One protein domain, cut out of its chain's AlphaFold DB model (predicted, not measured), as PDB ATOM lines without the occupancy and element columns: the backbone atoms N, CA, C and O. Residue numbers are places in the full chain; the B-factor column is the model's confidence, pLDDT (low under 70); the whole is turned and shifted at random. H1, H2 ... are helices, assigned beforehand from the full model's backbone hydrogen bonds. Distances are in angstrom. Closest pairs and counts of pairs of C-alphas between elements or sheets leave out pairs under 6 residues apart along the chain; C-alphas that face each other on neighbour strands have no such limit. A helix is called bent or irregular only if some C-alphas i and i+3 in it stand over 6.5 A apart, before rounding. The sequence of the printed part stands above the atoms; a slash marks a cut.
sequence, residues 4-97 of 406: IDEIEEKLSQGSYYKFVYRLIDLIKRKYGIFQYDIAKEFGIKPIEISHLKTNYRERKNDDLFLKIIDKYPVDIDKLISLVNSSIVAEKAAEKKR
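What this domain is: This is residues 4 to 97 of the 406 residues of an uncharacterized protein of Algibacter lectus (UniProt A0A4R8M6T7). Short helices gather round one helix in the middle, H2, and the long helix H6 runs out of this body as an arm, its residues 89 to 97 sticking out. The touching pair H3 and H4 lies toward the end of the longest axis away from that arm, with H5 near H4 on the same part of the body, and H1 lies close to H2, H5 and H6. The printed part has 94 residues with six named helices, H1 to H6 in chain order, and no named strand: all helix. It is compact, with a radius of gyration of the C-alphas of 13.9 A, yet elongated, spanning 45 by 28 by 23 A.

How they stand to each other: H6, residues 76 to 97, touches H2, residues 16 to 31, with residues 79 to 83 alone, at a steep tilt of 57 degrees, opposite ways; the closest C-alphas, of Phe 19 and Val 83, are 6.1 A apart. H1, residues 4 to 10, is close to H6 but not clearly touching, the closest C-alphas being those of Lys 10 and Ile 80, 7.1 A. H5, residues 59 to 71, is near H2. H3, residues 35 to 41, touches H4, residues 46 to 51, closest at the C-alphas of Ala 39 and Pro 46, 5.2 A. H3 and H6 are apart. Every O i to N i+4 pair is within hydrogen-bond range in H1, H2, H3, H4 and H6; in H5, 7 of 9 are.

Where its parts are: H1 begins at C-alpha 4 (296.237, 225.837, 369.282). H2 is 22.4 A long, H5 19.5 A. H5 is irregular: C-alphas 60 and 63 are 7.2 A apart. H6, 31.3 A, ends at C-alpha 97 (291.685, 245.866, 396.211).

The domain as a whole: The farthest C-alphas, of Gly 43 and Lys 96, are 46.0 A apart. The printed part has no cut and no long link. The model's pLDDT is under 70 at residues 93 to 97.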
ATOM      1  N   ILE A   4     296.886 224.763 368.515       91.81
ATOM      2  CA  ILE A   4     296.237 225.837 369.282       91.81
ATOM      3  C   ILE A   4     295.524 225.273 370.509       91.81
ATOM      4  O   ILE A   4     295.595 225.886 371.568       91.81
ATOM      5  N   ASP A   5     294.891 224.106 370.393       93.06
ATOM      6  CA  ASP A   5     294.266 223.421 371.525       93.06
ATOM      7  C   ASP A   5     295.315 223.088 372.606       93.06
ATOM      8  O   ASP A   5     295.065 223.307 373.785       93.06
ATOM      9  N   GLU A   6     296.526 222.669 372.209       94.00
ATOM     10  CA  GLU A   6     297.660 222.453 373.130       94.00
ATOM     11  C   GLU A   6     298.123 223.742 373.829       94.00
ATOM     12  O   GLU A   6     298.491 223.731 375.005       94.00
ATOM     13  N   ILE A   7     298.117 224.872 373.114       93.75
ATOM     14  CA  ILE A   7     298.426 226.186 373.694       93.75
ATOM     15  C   ILE A   7     297.333 226.590 374.687       93.75
ATOM     16  O   ILE A   7     297.643 227.083 375.770       93.75
ATOM     17  N   GLU A   8     296.064 226.392 374.332       91.62
ATOM     18  CA  GLU A   8     294.919 226.756 375.165       91.62
ATOM     19  C   GLU A   8     294.842 225.915 376.444       91.62
ATOM     20  O   GLU A   8     294.571 226.469 377.505       91.62
ATOM     21  N   GLU A   9     295.170 224.623 376.383       94.25
ATOM     22  CA  GLU A   9     295.216 223.743 377.559       94.25
ATOM     23  C   GLU A   9     296.277 224.183 378.586       94.25
ATOM     24  O   GLU A   9     296.067 224.090 379.795       94.25
ATOM     25  N   LYS A  10     297.409 224.726 378.120       94.50
ATOM     26  CA  LYS A  10     298.474 225.262 378.987       94.50
ATOM     27  C   LYS A  10     298.167 226.659 379.543       94.50
ATOM     28  O   LYS A  10     298.864 227.149 380.440       94.50
ATOM     29  N   LEU A  11     297.172 227.343 378.989       91.88
ATOM     30  CA  LEU A  11     296.777 228.682 379.399       91.88
ATOM     31  C   LEU A  11     295.766 228.621 380.545       91.88
ATOM     32  O   LEU A  11     294.905 227.752 380.624       91.88
ATOM     33  N   SER A  12     295.828 229.604 381.442       85.69
ATOM     34  CA  SER A  12     294.791 229.773 382.462       85.69
ATOM     35  C   SER A  12     293.430 229.967 381.785       85.69
ATOM     36  O   SER A  12     293.335 230.676 380.779       85.69
ATOM     37  N   GLN A  13     292.365 229.385 382.339       82.75
ATOM     38  CA  GLN A  13     291.024 229.462 381.750       82.75
ATOM     39  C   GLN A  13     290.633 230.912 381.401       82.75
ATOM     40  O   GLN A  13     290.763 231.819 382.227       82.75
ATOM     41  N   GLY A  14     290.180 231.134 380.160       79.25
ATOM     42  CA  GLY A  14     289.766 232.452 379.659       79.25
ATOM     43  C   GLY A  14     290.909 233.406 379.282       79.25
ATOM     44  O   GLY A  14     290.662 234.587 379.047       79.25
ATOM     45  N   SER A  15     292.159 232.935 379.214       87.31
ATOM     46  CA  SER A  15     293.324 233.791 378.923       87.31
ATOM     47  C   SER A  15     293.832 233.774 377.485       87.31
ATOM     48  O   SER A  15     294.775 234.503 377.164       87.31
ATOM     49  N   TYR A  16     293.181 233.014 376.605       89.12
ATOM     50  CA  TYR A  16     293.551 232.894 375.195       89.12
ATOM     51  C   TYR A  16     293.720 234.256 374.505       89.12
ATOM     52  O   TYR A  16     294.751 234.525 373.891       89.12
ATOM     53  N   TYR A  17     292.776 235.183 374.691       88.81
ATOM     54  CA  TYR A  17     292.865 236.512 374.073       88.81
ATOM     55  C   TYR A  17     294.089 237.316 374.553       88.81
ATOM     56  O   TYR A  17     294.732 238.007 373.760       88.81
ATOM     57  N   LYS A  18     294.453 237.209 375.843       87.38
ATOM     58  CA  LYS A  18     295.638 237.882 376.401       87.38
ATOM     59  C   LYS A  18     296.907 237.312 375.792       87.38
ATOM     60  O   LYS A  18     297.821 238.074 375.480       87.38
ATOM     61  N   PHE A  19     296.947 235.996 375.599       93.69
ATOM     62  CA  PHE A  19     298.037 235.331 374.903       93.69
ATOM     63  C   PHE A  19     298.179 235.840 373.467       93.69
ATOM     64  O   PHE A  19     299.253 236.321 373.107       93.69
ATOM     65  N   VAL A  20     297.096 235.857 372.687       92.25
ATOM     66  CA  VAL A  20     297.112 236.363 371.305       92.25
ATOM     67  C   VAL A  20     297.555 237.830 371.247       92.25
ATOM     68  O   VAL A  20     298.381 238.211 370.414       92.25
ATOM     69  N   TYR A  21     297.058 238.664 372.165       91.44
ATOM     70  CA  TYR A  21     297.445 240.070 372.243       91.44
ATOM     71  C   TYR A  21     298.947 240.232 372.498       91.44
ATOM     72  O   TYR A  21     299.618 240.995 371.799       91.44
ATOM     73  N   ARG A  22     299.483 239.500 373.483       91.50
ATOM     74  CA  ARG A  22     300.903 239.542 373.847       91.50
ATOM     75  C   ARG A  22     301.794 238.965 372.754       91.50
ATOM     76  O   ARG A  22     302.868 239.513 372.532       91.50
ATOM     77  N   LEU A  23     301.341 237.928 372.050       94.19
ATOM     78  CA  LEU A  23     302.047 237.363 370.905       94.19
ATOM     79  C   LEU A  23     302.226 238.414 369.811       94.19
ATOM     80  O   LEU A  23     303.346 238.682 369.384       94.19
ATOM     81  N   ILE A  24     301.125 239.044 369.392       92.44
ATOM     82  CA  ILE A  24     301.161 240.062 368.341       92.44
ATOM     83  C   ILE A  24     302.032 241.245 368.778       92.44
ATOM     84  O   ILE A  24     302.816 241.744 367.980       92.44
ATOM     85  N   ASP A  25     301.939 241.688 370.034       90.62
ATOM     86  CA  ASP A  25     302.795 242.762 370.556       90.62
ATOM     87  C   ASP A  25     304.287 242.377 370.569       90.62
ATOM     88  O   ASP A  25     305.142 243.179 370.193       90.62
ATOM     89  N   LEU A  26     304.614 241.131 370.926       91.81
ATOM     90  CA  LEU A  26     305.985 240.623 370.902       91.81
ATOM     91  C   LEU A  26     306.542 240.564 369.476       91.81
ATOM     92  O   LEU A  26     307.676 240.981 369.253       91.81
ATOM     93  N   ILE A  27     305.741 240.096 368.516       93.44
ATOM     94  CA  ILE A  27     306.096 240.078 367.092       93.44
ATOM     95  C   ILE A  27     306.387 241.503 366.615       93.44
ATOM     96  O   ILE A  27     307.449 241.753 366.046       93.44
ATOM     97  N   LYS A  28     305.505 242.463 366.923       92.50
ATOM     98  CA  LYS A  28     305.708 243.870 366.548       92.50
ATOM     99  C   LYS A  28     307.039 244.418 367.060       92.50
ATOM    100  O   LYS A  28     307.790 245.023 366.305       92.50
ATOM    101  N   ARG A  29     307.354 244.178 368.337       91.69
ATOM    102  CA  ARG A  29     308.594 244.667 368.960       91.69
ATOM    103  C   ARG A  29     309.841 243.970 368.425       91.69
ATOM    104  O   ARG A  29     310.843 244.633 368.200       91.69
ATOM    105  N   LYS A  30     309.789 242.647 368.245       94.94
ATOM    106  CA  LYS A  30     310.945 241.844 367.822       94.94
ATOM    107  C   LYS A  30     311.304 242.077 366.355       94.94
ATOM    108  O   LYS A  30     312.484 242.107 366.030       94.94
ATOM    109  N   TYR A  31     310.301 242.233 365.493       94.38
ATOM    110  CA  TYR A  31     310.495 242.339 364.043       94.38
ATOM    111  C   TYR A  31     310.317 243.763 363.502       94.38
ATOM    112  O   TYR A  31     310.529 243.985 362.316       94.38
ATOM    113  N   GLY A  32     309.938 244.734 364.342       94.75
ATOM    114  CA  GLY A  32     309.750 246.127 363.924       94.75
ATOM    115  C   GLY A  32     308.581 246.334 362.955       94.75
ATOM    116  O   GLY A  32     308.570 247.313 362.217       94.75
ATOM    117  N   ILE A  33     307.615 245.414 362.939       93.81
ATOM    118  CA  ILE A  33     306.457 245.436 362.037       93.81
ATOM    119  C   ILE A  33     305.190 245.845 362.781       93.81
ATOM    120  O   ILE A  33     305.058 245.622 363.983       93.81
ATOM    121  N   PHE A  34     304.219 246.414 362.078       91.94
ATOM    122  CA  PHE A  34     302.910 246.747 362.621       91.94
ATOM    123  C   PHE A  34     301.853 245.721 362.206       91.94
ATOM    124  O   PHE A  34     302.060 244.823 361.397       91.94
ATOM    125  N   GLN A  35     300.658 245.857 362.779       89.38
ATOM    126  CA  GLN A  35     299.531 244.974 362.469       89.38
ATOM    127  C   GLN A  35     299.114 245.042 360.990       89.38
ATOM    128  O   GLN A  35     298.655 244.045 360.443       89.38
ATOM    129  N   TYR A  36     299.278 246.207 360.358       93.25
ATOM    130  CA  TYR A  36     299.017 246.393 358.933       93.25
ATOM    131  C   TYR A  36     299.996 245.605 358.061       93.25
ATOM    132  O   TYR A  36     299.575 245.038 357.058       93.25
ATOM    133  N   ASP A  37     301.261 245.516 358.469       95.50
ATOM    134  CA  ASP A  37     302.291 244.781 357.732       95.50
ATOM    135  C   ASP A  37     302.030 243.277 357.790       95.50
ATOM    136  O   ASP A  37     302.039 242.616 356.757       95.50
ATOM    137  N   ILE A  38     301.665 242.766 358.974       93.75
ATOM    138  CA  ILE A  38     301.232 241.372 359.149       93.75
ATOM    139  C   ILE A  38     300.021 241.089 358.249       93.75
ATOM    140  O   ILE A  38     300.014 240.120 357.498       93.75
ATOM    141  N   ALA A  39     298.998 241.950 358.273       95.44
ATOM    142  CA  ALA A  39     297.805 241.751 357.453       95.44
ATOM    143  C   ALA A  39     298.125 241.732 355.947       95.44
ATOM    144  O   ALA A  39     297.650 240.856 355.223       95.44
ATOM    145  N   LYS A  40     298.983 242.655 355.493       96.50
ATOM    146  CA  LYS A  40     299.458 242.721 354.108       96.50
ATOM    147  C   LYS A  40     300.223 241.458 353.709       96.50
ATOM    148  O   LYS A  40     300.008 240.954 352.613       96.50
ATOM    149  N   GLU A  41     301.080 240.942 354.588       96.56
ATOM    150  CA  GLU A  41     301.892 239.747 354.332       96.56
ATOM    151  C   GLU A  41     301.044 238.478 354.164       96.56
ATOM    152  O   GLU A  41     301.352 237.644 353.317       96.56
ATOM    153  N   PHE A  42     299.937 238.361 354.900       96.06
ATOM    154  CA  PHE A  42     299.012 237.229 354.782       96.06
ATOM    155  C   PHE A  42     297.856 237.462 353.794       96.06
ATOM    156  O   PHE A  42     296.985 236.604 353.674       96.06
ATOM    157  N   GLY A  43     297.836 238.592 353.076       96.12
ATOM    158  CA  GLY A  43     296.794 238.891 352.088       96.12
ATOM    159  C   GLY A  43     295.397 239.083 352.691       96.12
ATOM    160  O   GLY A  43     294.401 238.784 352.037       96.12
ATOM    161  N   ILE A  44     295.320 239.570 353.930       96.00
ATOM    162  CA  ILE A  44     294.075 239.748 354.693       96.00
ATOM    163  C   ILE A  44     293.860 241.209 355.091       96.00
ATOM    164  O   ILE A  44     294.755 242.055 355.016       96.00
ATOM    165  N   LYS A  45     292.655 241.533 355.555       95.31
ATOM    166  CA  LYS A  45     292.331 242.868 356.057       95.31
ATOM    167  C   LYS A  45     292.879 243.052 357.483       95.31
ATOM    168  O   LYS A  45     292.772 242.149 358.311       95.31
ATOM    169  N   PRO A  46     293.361 244.254 357.860       91.75
ATOM    170  CA  PRO A  46     293.840 244.541 359.221       91.75
ATOM    171  C   PRO A  46     292.828 244.251 360.341       91.75
ATOM    172  O   PRO A  46     293.220 243.966 361.478       91.75
ATOM    173  N   ILE A  47     291.529 244.313 360.029       89.50
ATOM    174  CA  ILE A  47     290.449 243.968 360.958       89.50
ATOM    175  C   ILE A  47     290.463 242.479 361.335       89.50
ATOM    176  O   ILE A  47     290.177 242.147 362.479       89.50
ATOM    177  N   GLU A  48     290.905 241.592 360.443       89.06
ATOM    178  CA  GLU A  48     290.978 240.149 360.701       89.06
ATOM    179  C   GLU A  48     292.070 239.831 361.735       89.06
ATOM    180  O   GLU A  48     291.848 239.035 362.645       89.06
ATOM    181  N   ILE A  49     293.189 240.569 361.726       90.81
ATOM    182  CA  ILE A  49     294.180 240.516 362.818       90.81
ATOM    183  C   ILE A  49     293.615 241.081 364.135       90.81
ATOM    184  O   ILE A  49     294.038 240.683 365.221       90.81
ATOM    185  N   SER A  50     292.656 242.009 364.076       88.44
ATOM    186  CA  SER A  50     291.980 242.504 365.284       88.44
ATOM    187  C   SER A  50     291.015 241.465 365.850       88.44
ATOM    188  O   SER A  50     290.937 241.330 367.068       88.44
ATOM    189  N   HIS A  51     290.338 240.691 364.996       88.12
ATOM    190  CA  HIS A  51     289.441 239.613 365.421       88.12
ATOM    191  C   HIS A  51     290.175 238.504 366.186       88.12
ATOM    192  O   HIS A  51     289.620 237.949 367.132       88.12
ATOM    193  N   LEU A  52     291.456 238.267 365.876       87.75
ATOM    194  CA  LEU A  52     292.313 237.366 366.655       87.75
ATOM    195  C   LEU A  52     292.442 237.791 368.131       87.75
ATOM    196  O   LEU A  52     292.633 236.950 369.002       87.75
ATOM    197  N   LYS A  53     292.319 239.090 368.431       84.81
ATOM    198  CA  LYS A  53     292.457 239.659 369.784       84.81
ATOM    199  C   LYS A  53     291.137 239.738 370.556       84.81
ATOM    200  O   LYS A  53     291.093 240.386 371.601       84.81
ATOM    201  N   THR A  54     290.054 239.165 370.036       81.44
ATOM    202  CA  THR A  54     288.752 239.208 370.711       81.44
ATOM    203  C   THR A  54     288.719 238.249 371.902       81.44
ATOM    204  O   THR A  54     289.498 237.301 371.979       81.44
ATOM    205  N   ASN A  55     287.808 238.494 372.847       71.81
ATOM    206  CA  ASN A  55     287.666 237.683 374.064       71.81
ATOM    207  C   ASN A  55     287.211 236.235 373.800       71.81
ATOM    208  O   ASN A  55     287.223 235.423 374.723       71.81
ATOM    209  N   TYR A  56     286.815 235.911 372.568       76.94
ATOM    210  CA  TYR A  56     286.328 234.597 372.170       76.94
ATOM    211  C   TYR A  56     287.193 234.044 371.035       76.94
ATOM    212  O   TYR A  56     287.413 234.714 370.028       76.94
ATOM    213  N   ARG A  57     287.671 232.804 371.181       82.81
ATOM    214  CA  ARG A  57     288.374 232.094 370.107       82.81
ATOM    215  C   ARG A  57     287.379 231.722 369.010       82.81
ATOM    216  O   ARG A  57     286.541 230.842 369.184       82.81
ATOM    217  N   GLU A  58     287.491 232.361 367.853       87.31
ATOM    218  CA  GLU A  58     286.769 231.947 366.652       87.31
ATOM    219  C   GLU A  58     287.594 230.898 365.887       87.31
ATOM    220  O   GLU A  58     288.589 231.247 365.253       87.31
ATOM    221  N   ARG A  59     287.165 229.626 365.887       89.00
ATOM    222  CA  ARG A  59     287.902 228.515 365.239       89.00
ATOM    223  C   ARG A  59     288.239 228.748 363.761       89.00
ATOM    224  O   ARG A  59     289.245 228.250 363.275       89.00
ATOM    225  N   LYS A  60     287.432 229.536 363.040       90.69
ATOM    226  CA  LYS A  60     287.711 229.917 361.640       90.69
ATOM    227  C   LYS A  60     289.030 230.695 361.471       90.69
ATOM    228  O   LYS A  60     289.569 230.719 360.375       90.69
ATOM    229  N   ASN A  61     289.551 231.301 362.543       91.50
ATOM    230  CA  ASN A  61     290.788 232.083 362.525       91.50
ATOM    231  C   ASN A  61     292.023 231.275 362.978       91.50
ATOM    232  O   ASN A  61     293.131 231.813 362.979       91.50
ATOM    233  N   ASP A  62     291.854 230.004 363.357       93.25
ATOM    234  CA  ASP A  62     292.930 229.148 363.870       93.25
ATOM    235  C   ASP A  62     294.059 228.963 362.838       93.25
ATOM    236  O   ASP A  62     295.238 229.117 363.155       93.25
ATOM    237  N   ASP A  63     293.710 228.704 361.576       94.31
ATOM    238  CA  ASP A  63     294.689 228.518 360.496       94.31
ATOM    239  C   ASP A  63     295.559 229.769 360.282       94.31
ATOM    240  O   ASP A  63     296.787 229.690 360.215       94.31
ATOM    241  N   LEU A  64     294.935 230.951 360.267       94.31
ATOM    242  CA  LEU A  64     295.648 232.226 360.185       94.31
ATOM    243  C   LEU A  64     296.583 232.424 361.387       94.31
ATOM    244  O   LEU A  64     297.710 232.891 361.228       94.31
ATOM    245  N   PHE A  65     296.130 232.073 362.590       94.94
ATOM    246  CA  PHE A  65     296.929 232.224 363.800       94.94
ATOM    247  C   PHE A  65     298.171 231.323 363.793       94.94
ATOM    248  O   PHE A  65     299.264 231.790 364.120       94.94
ATOM    249  N   LEU A  66     298.032 230.067 363.356       94.62
ATOM    250  CA  LEU A  66     299.164 229.150 363.193       94.62
ATOM    251  C   LEU A  66     300.154 229.655 362.146       94.62
ATOM    252  O   LEU A  66     301.349 229.699 362.423       94.62
ATOM    253  N   LYS A  67     299.663 230.149 361.004       96.12
ATOM    254  CA  LYS A  67     300.509 230.766 359.973       96.12
ATOM    255  C   LYS A  67     301.331 231.940 360.513       96.12
ATOM    256  O   LYS A  67     302.503 232.074 360.171       96.12
ATOM    257  N   ILE A  68     300.750 232.768 361.387       95.94
ATOM    258  CA  ILE A  68     301.467 233.866 362.057       95.94
ATOM    259  C   ILE A  68     302.539 233.320 363.014       95.94
ATOM    260  O   ILE A  68     303.666 233.814 362.996       95.94
ATOM    261  N   ILE A  69     302.217 232.308 363.827       95.50
ATOM    262  CA  ILE A  69     303.171 231.680 364.760       95.50
ATOM    263  C   ILE A  69     304.359 231.069 364.008       95.50
ATOM    264  O   ILE A  69     305.505 231.269 364.408       95.50
ATOM    265  N   ASP A  70     304.092 230.345 362.924       95.75
ATOM    266  CA  ASP A  70     305.121 229.651 362.147       95.75
ATOM    267  C   ASP A  70     306.039 230.626 361.414       95.75
ATOM    268  O   ASP A  70     307.244 230.404 361.303       95.75
ATOM    269  N   LYS A  71     305.477 231.743 360.950       97.25
ATOM    270  CA  LYS A  71     306.226 232.777 360.247       97.25
ATOM    271  C   LYS A  71     307.134 233.589 361.165       97.25
ATOM    272  O   LYS A  71     308.241 233.947 360.762       97.25
ATOM    273  N   TYR A  72     306.671 233.908 362.372       96.50
ATOM    274  CA  TYR A  72     307.399 234.756 363.309       96.50
ATOM    275  C   TYR A  72     307.844 233.945 364.526       96.50
ATOM    276  O   TYR A  72     307.140 233.927 365.540       96.50
ATOM    277  N   PRO A  73     309.038 233.322 364.484       92.38
ATOM    278  CA  PRO A  73     309.491 232.458 365.560       92.38
ATOM    279  C   PRO A  73     309.588 233.233 366.878       92.38
ATOM    280  O   PRO A  73     310.355 234.197 367.039       92.38
ATOM    281  N   VAL A  74     308.780 232.793 367.833       93.62
ATOM    282  CA  VAL A  74     308.693 233.291 369.203       93.62
ATOM    283  C   VAL A  74     308.680 232.104 370.160       93.62
ATOM    284  O   VAL A  74     308.225 231.016 369.818       93.62
ATOM    285  N   ASP A  75     309.183 232.318 371.369       95.50
ATOM    286  CA  ASP A  75     309.150 231.312 372.426       95.50
ATOM    287  C   ASP A  75     307.740 231.267 373.039       95.50
ATOM    288  O   ASP A  75     307.367 232.112 373.862       95.50
ATOM    289  N   ILE A  76     306.930 230.321 372.556       95.44
ATOM    290  CA  ILE A  76     305.519 230.172 372.928       95.44
ATOM    291  C   ILE A  76     305.377 229.773 374.400       95.44
ATOM    292  O   ILE A  76     304.540 230.349 375.095       95.44
ATOM    293  N   ASP A  77     306.208 228.860 374.906       94.38
ATOM    294  CA  ASP A  77     306.127 228.407 376.299       94.38
ATOM    295  C   ASP A  77     306.495 229.537 377.274       94.38
ATOM    296  O   ASP A  77     305.805 229.756 378.278       94.38
ATOM    297  N   LYS A  78     307.511 230.351 376.947       93.31
ATOM    298  CA  LYS A  78     307.831 231.560 377.724       93.31
ATOM    299  C   LYS A  78     306.678 232.563 377.732       93.31
ATOM    300  O   LYS A  78     306.412 233.189 378.762       93.31
ATOM    301  N   LEU A  79     305.982 232.721 376.607       92.94
ATOM    302  CA  LEU A  79     304.833 233.618 376.501       92.94
ATOM    303  C   LEU A  79     303.635 233.121 377.326       92.94
ATOM    304  O   LEU A  79     303.016 233.919 378.028       92.94
ATOM    305  N   ILE A  80     303.347 231.817 377.291       93.25
ATOM    306  CA  ILE A  80     302.319 231.175 378.126       93.25
ATOM    307  C   ILE A  80     302.614 231.424 379.612       93.25
ATOM    308  O   ILE A  80     301.742 231.889 380.348       93.25
ATOM    309  N   SER A  81     303.861 231.204 380.046       91.75
ATOM    310  CA  SER A  81     304.293 231.455 381.430       91.75
ATOM    311  C   SER A  81     304.090 232.918 381.859       91.75
ATOM    312  O   SER A  81     303.569 233.205 382.944       91.75
ATOM    313  N   LEU A  82     304.412 233.874 380.978       86.44
ATOM    314  CA  LEU A  82     304.202 235.302 381.232       86.44
ATOM    315  C   LEU A  82     302.710 235.660 381.363       86.44
ATOM    316  O   LEU A  82     302.328 236.445 382.232       86.44
ATOM    317  N   VAL A  83     301.853 235.087 380.517       88.44
ATOM    318  CA  VAL A  83     300.402 235.321 380.571       88.44
ATOM    319  C   VAL A  83     299.821 234.752 381.864       88.44
ATOM    320  O   VAL A  83     299.134 235.476 382.588       88.44
ATOM    321  N   ASN A  84     300.157 233.509 382.209       89.88
ATOM    322  CA  ASN A  84     299.673 232.857 383.427       89.88
ATOM    323  C   ASN A  84     300.102 233.614 384.694       89.88
ATOM    324  O   ASN A  84     299.263 233.919 385.543       89.88
ATOM    325  N   SER A  85     301.376 234.005 384.798       84.44
ATOM    326  CA  SER A  85     301.869 234.794 385.938       84.44
ATOM    327  C   SER A  85     301.182 236.159 386.054       84.44
ATOM    328  O   SER A  85     300.812 236.566 387.159       84.44
ATOM    329  N   SER A  86     300.916 236.840 384.932       76.69
ATOM    330  CA  SER A  86     300.188 238.116 384.940       76.69
ATOM    331  C   SER A  86     298.754 237.982 385.465       76.69
ATOM    332  O   SER A  86     298.284 238.852 386.193       76.69
ATOM    333  N   ILE A  87     298.076 236.868 385.178       78.06
ATOM    334  CA  ILE A  87     296.708 236.611 385.648       78.06
ATOM    335  C   ILE A  87     296.683 236.330 387.143       78.06
ATOM    336  O   ILE A  87     295.806 236.832 387.844       78.06
ATOM    337  N   VAL A  88     297.644 235.553 387.645       81.00
ATOM    338  CA  VAL A  88     297.786 235.312 389.087       81.00
ATOM    339  C   VAL A  88     298.031 236.634 389.819       81.00
ATOM    340  O   VAL A  88     297.368 236.910 390.820       81.00
ATOM    341  N   ALA A  89     298.914 237.486 389.290       73.81
ATOM    342  CA  ALA A  89     299.189 238.804 389.856       73.81
ATOM    343  C   ALA A  89     297.962 239.733 389.818       73.81
ATOM    344  O   ALA A  89     297.670 240.394 390.813       73.81
ATOM    345  N   GLU A  90     297.212 239.760 388.711       70.25
ATOM    346  CA  GLU A  90     295.968 240.532 388.601       70.25
ATOM    347  C   GLU A  90     294.909 240.059 389.604       70.25
ATOM    348  O   GLU A  90     294.314 240.890 390.285       70.25
ATOM    349  N   LYS A  91     294.710 238.741 389.755       73.81
ATOM    350  CA  LYS A  91     293.773 238.178 390.743       73.81
ATOM    351  C   LYS A  91     294.179 238.524 392.174       73.81
ATOM    352  O   LYS A  91     293.330 238.903 392.975       73.81
ATOM    353  N   ALA A  92     295.469 238.427 392.499       72.50
ATOM    354  CA  ALA A  92     295.984 238.797 393.815       72.50
ATOM    355  C   ALA A  92     295.832 240.303 394.090       72.50
ATOM    356  O   ALA A  92     295.469 240.696 395.199       72.50
ATOM    357  N   ALA A  93     296.075 241.145 393.083       65.00
ATOM    358  CA  ALA A  93     295.864 242.583 393.180       65.00
ATOM    359  C   ALA A  93     294.380 242.924 393.353       65.00
ATOM    360  O   ALA A  93     294.059 243.761 394.186       65.00
ATOM    361  N   GLU A  94     293.478 242.266 392.623       61.41
ATOM    362  CA  GLU A  94     292.034 242.471 392.761       61.41
ATOM    363  C   GLU A  94     291.526 242.029 394.135       61.41
ATOM    364  O   GLU A  94     290.790 242.770 394.778       61.41
ATOM    365  N   LYS A  95     292.004 240.889 394.647       67.88
ATOM    366  CA  LYS A  95     291.700 240.445 396.013       67.88
ATOM    367  C   LYS A  95     292.120 241.495 397.047       67.88
ATOM    368  O   LYS A  95     291.298 241.919 397.851       67.88
ATOM    369  N   LYS A  96     293.360 241.992 396.955       67.44
ATOM    370  CA  LYS A  96     293.844 243.083 397.815       67.44
ATOM    371  C   LYS A  96     293.045 244.377 397.637       67.44
ATOM    372  O   LYS A  96     292.925 245.136 398.588       67.44
ATOM    373  N   ARG A  97     292.529 244.677 396.441       58.19
ATOM    374  CA  ARG A  97     291.685 245.866 396.211       58.19
ATOM    375  C   ARG A  97     290.342 245.741 396.918       58.19
ATOM    376  O   ARG A  97     289.929 246.699 397.554       58.19
TER     377      ARG A  97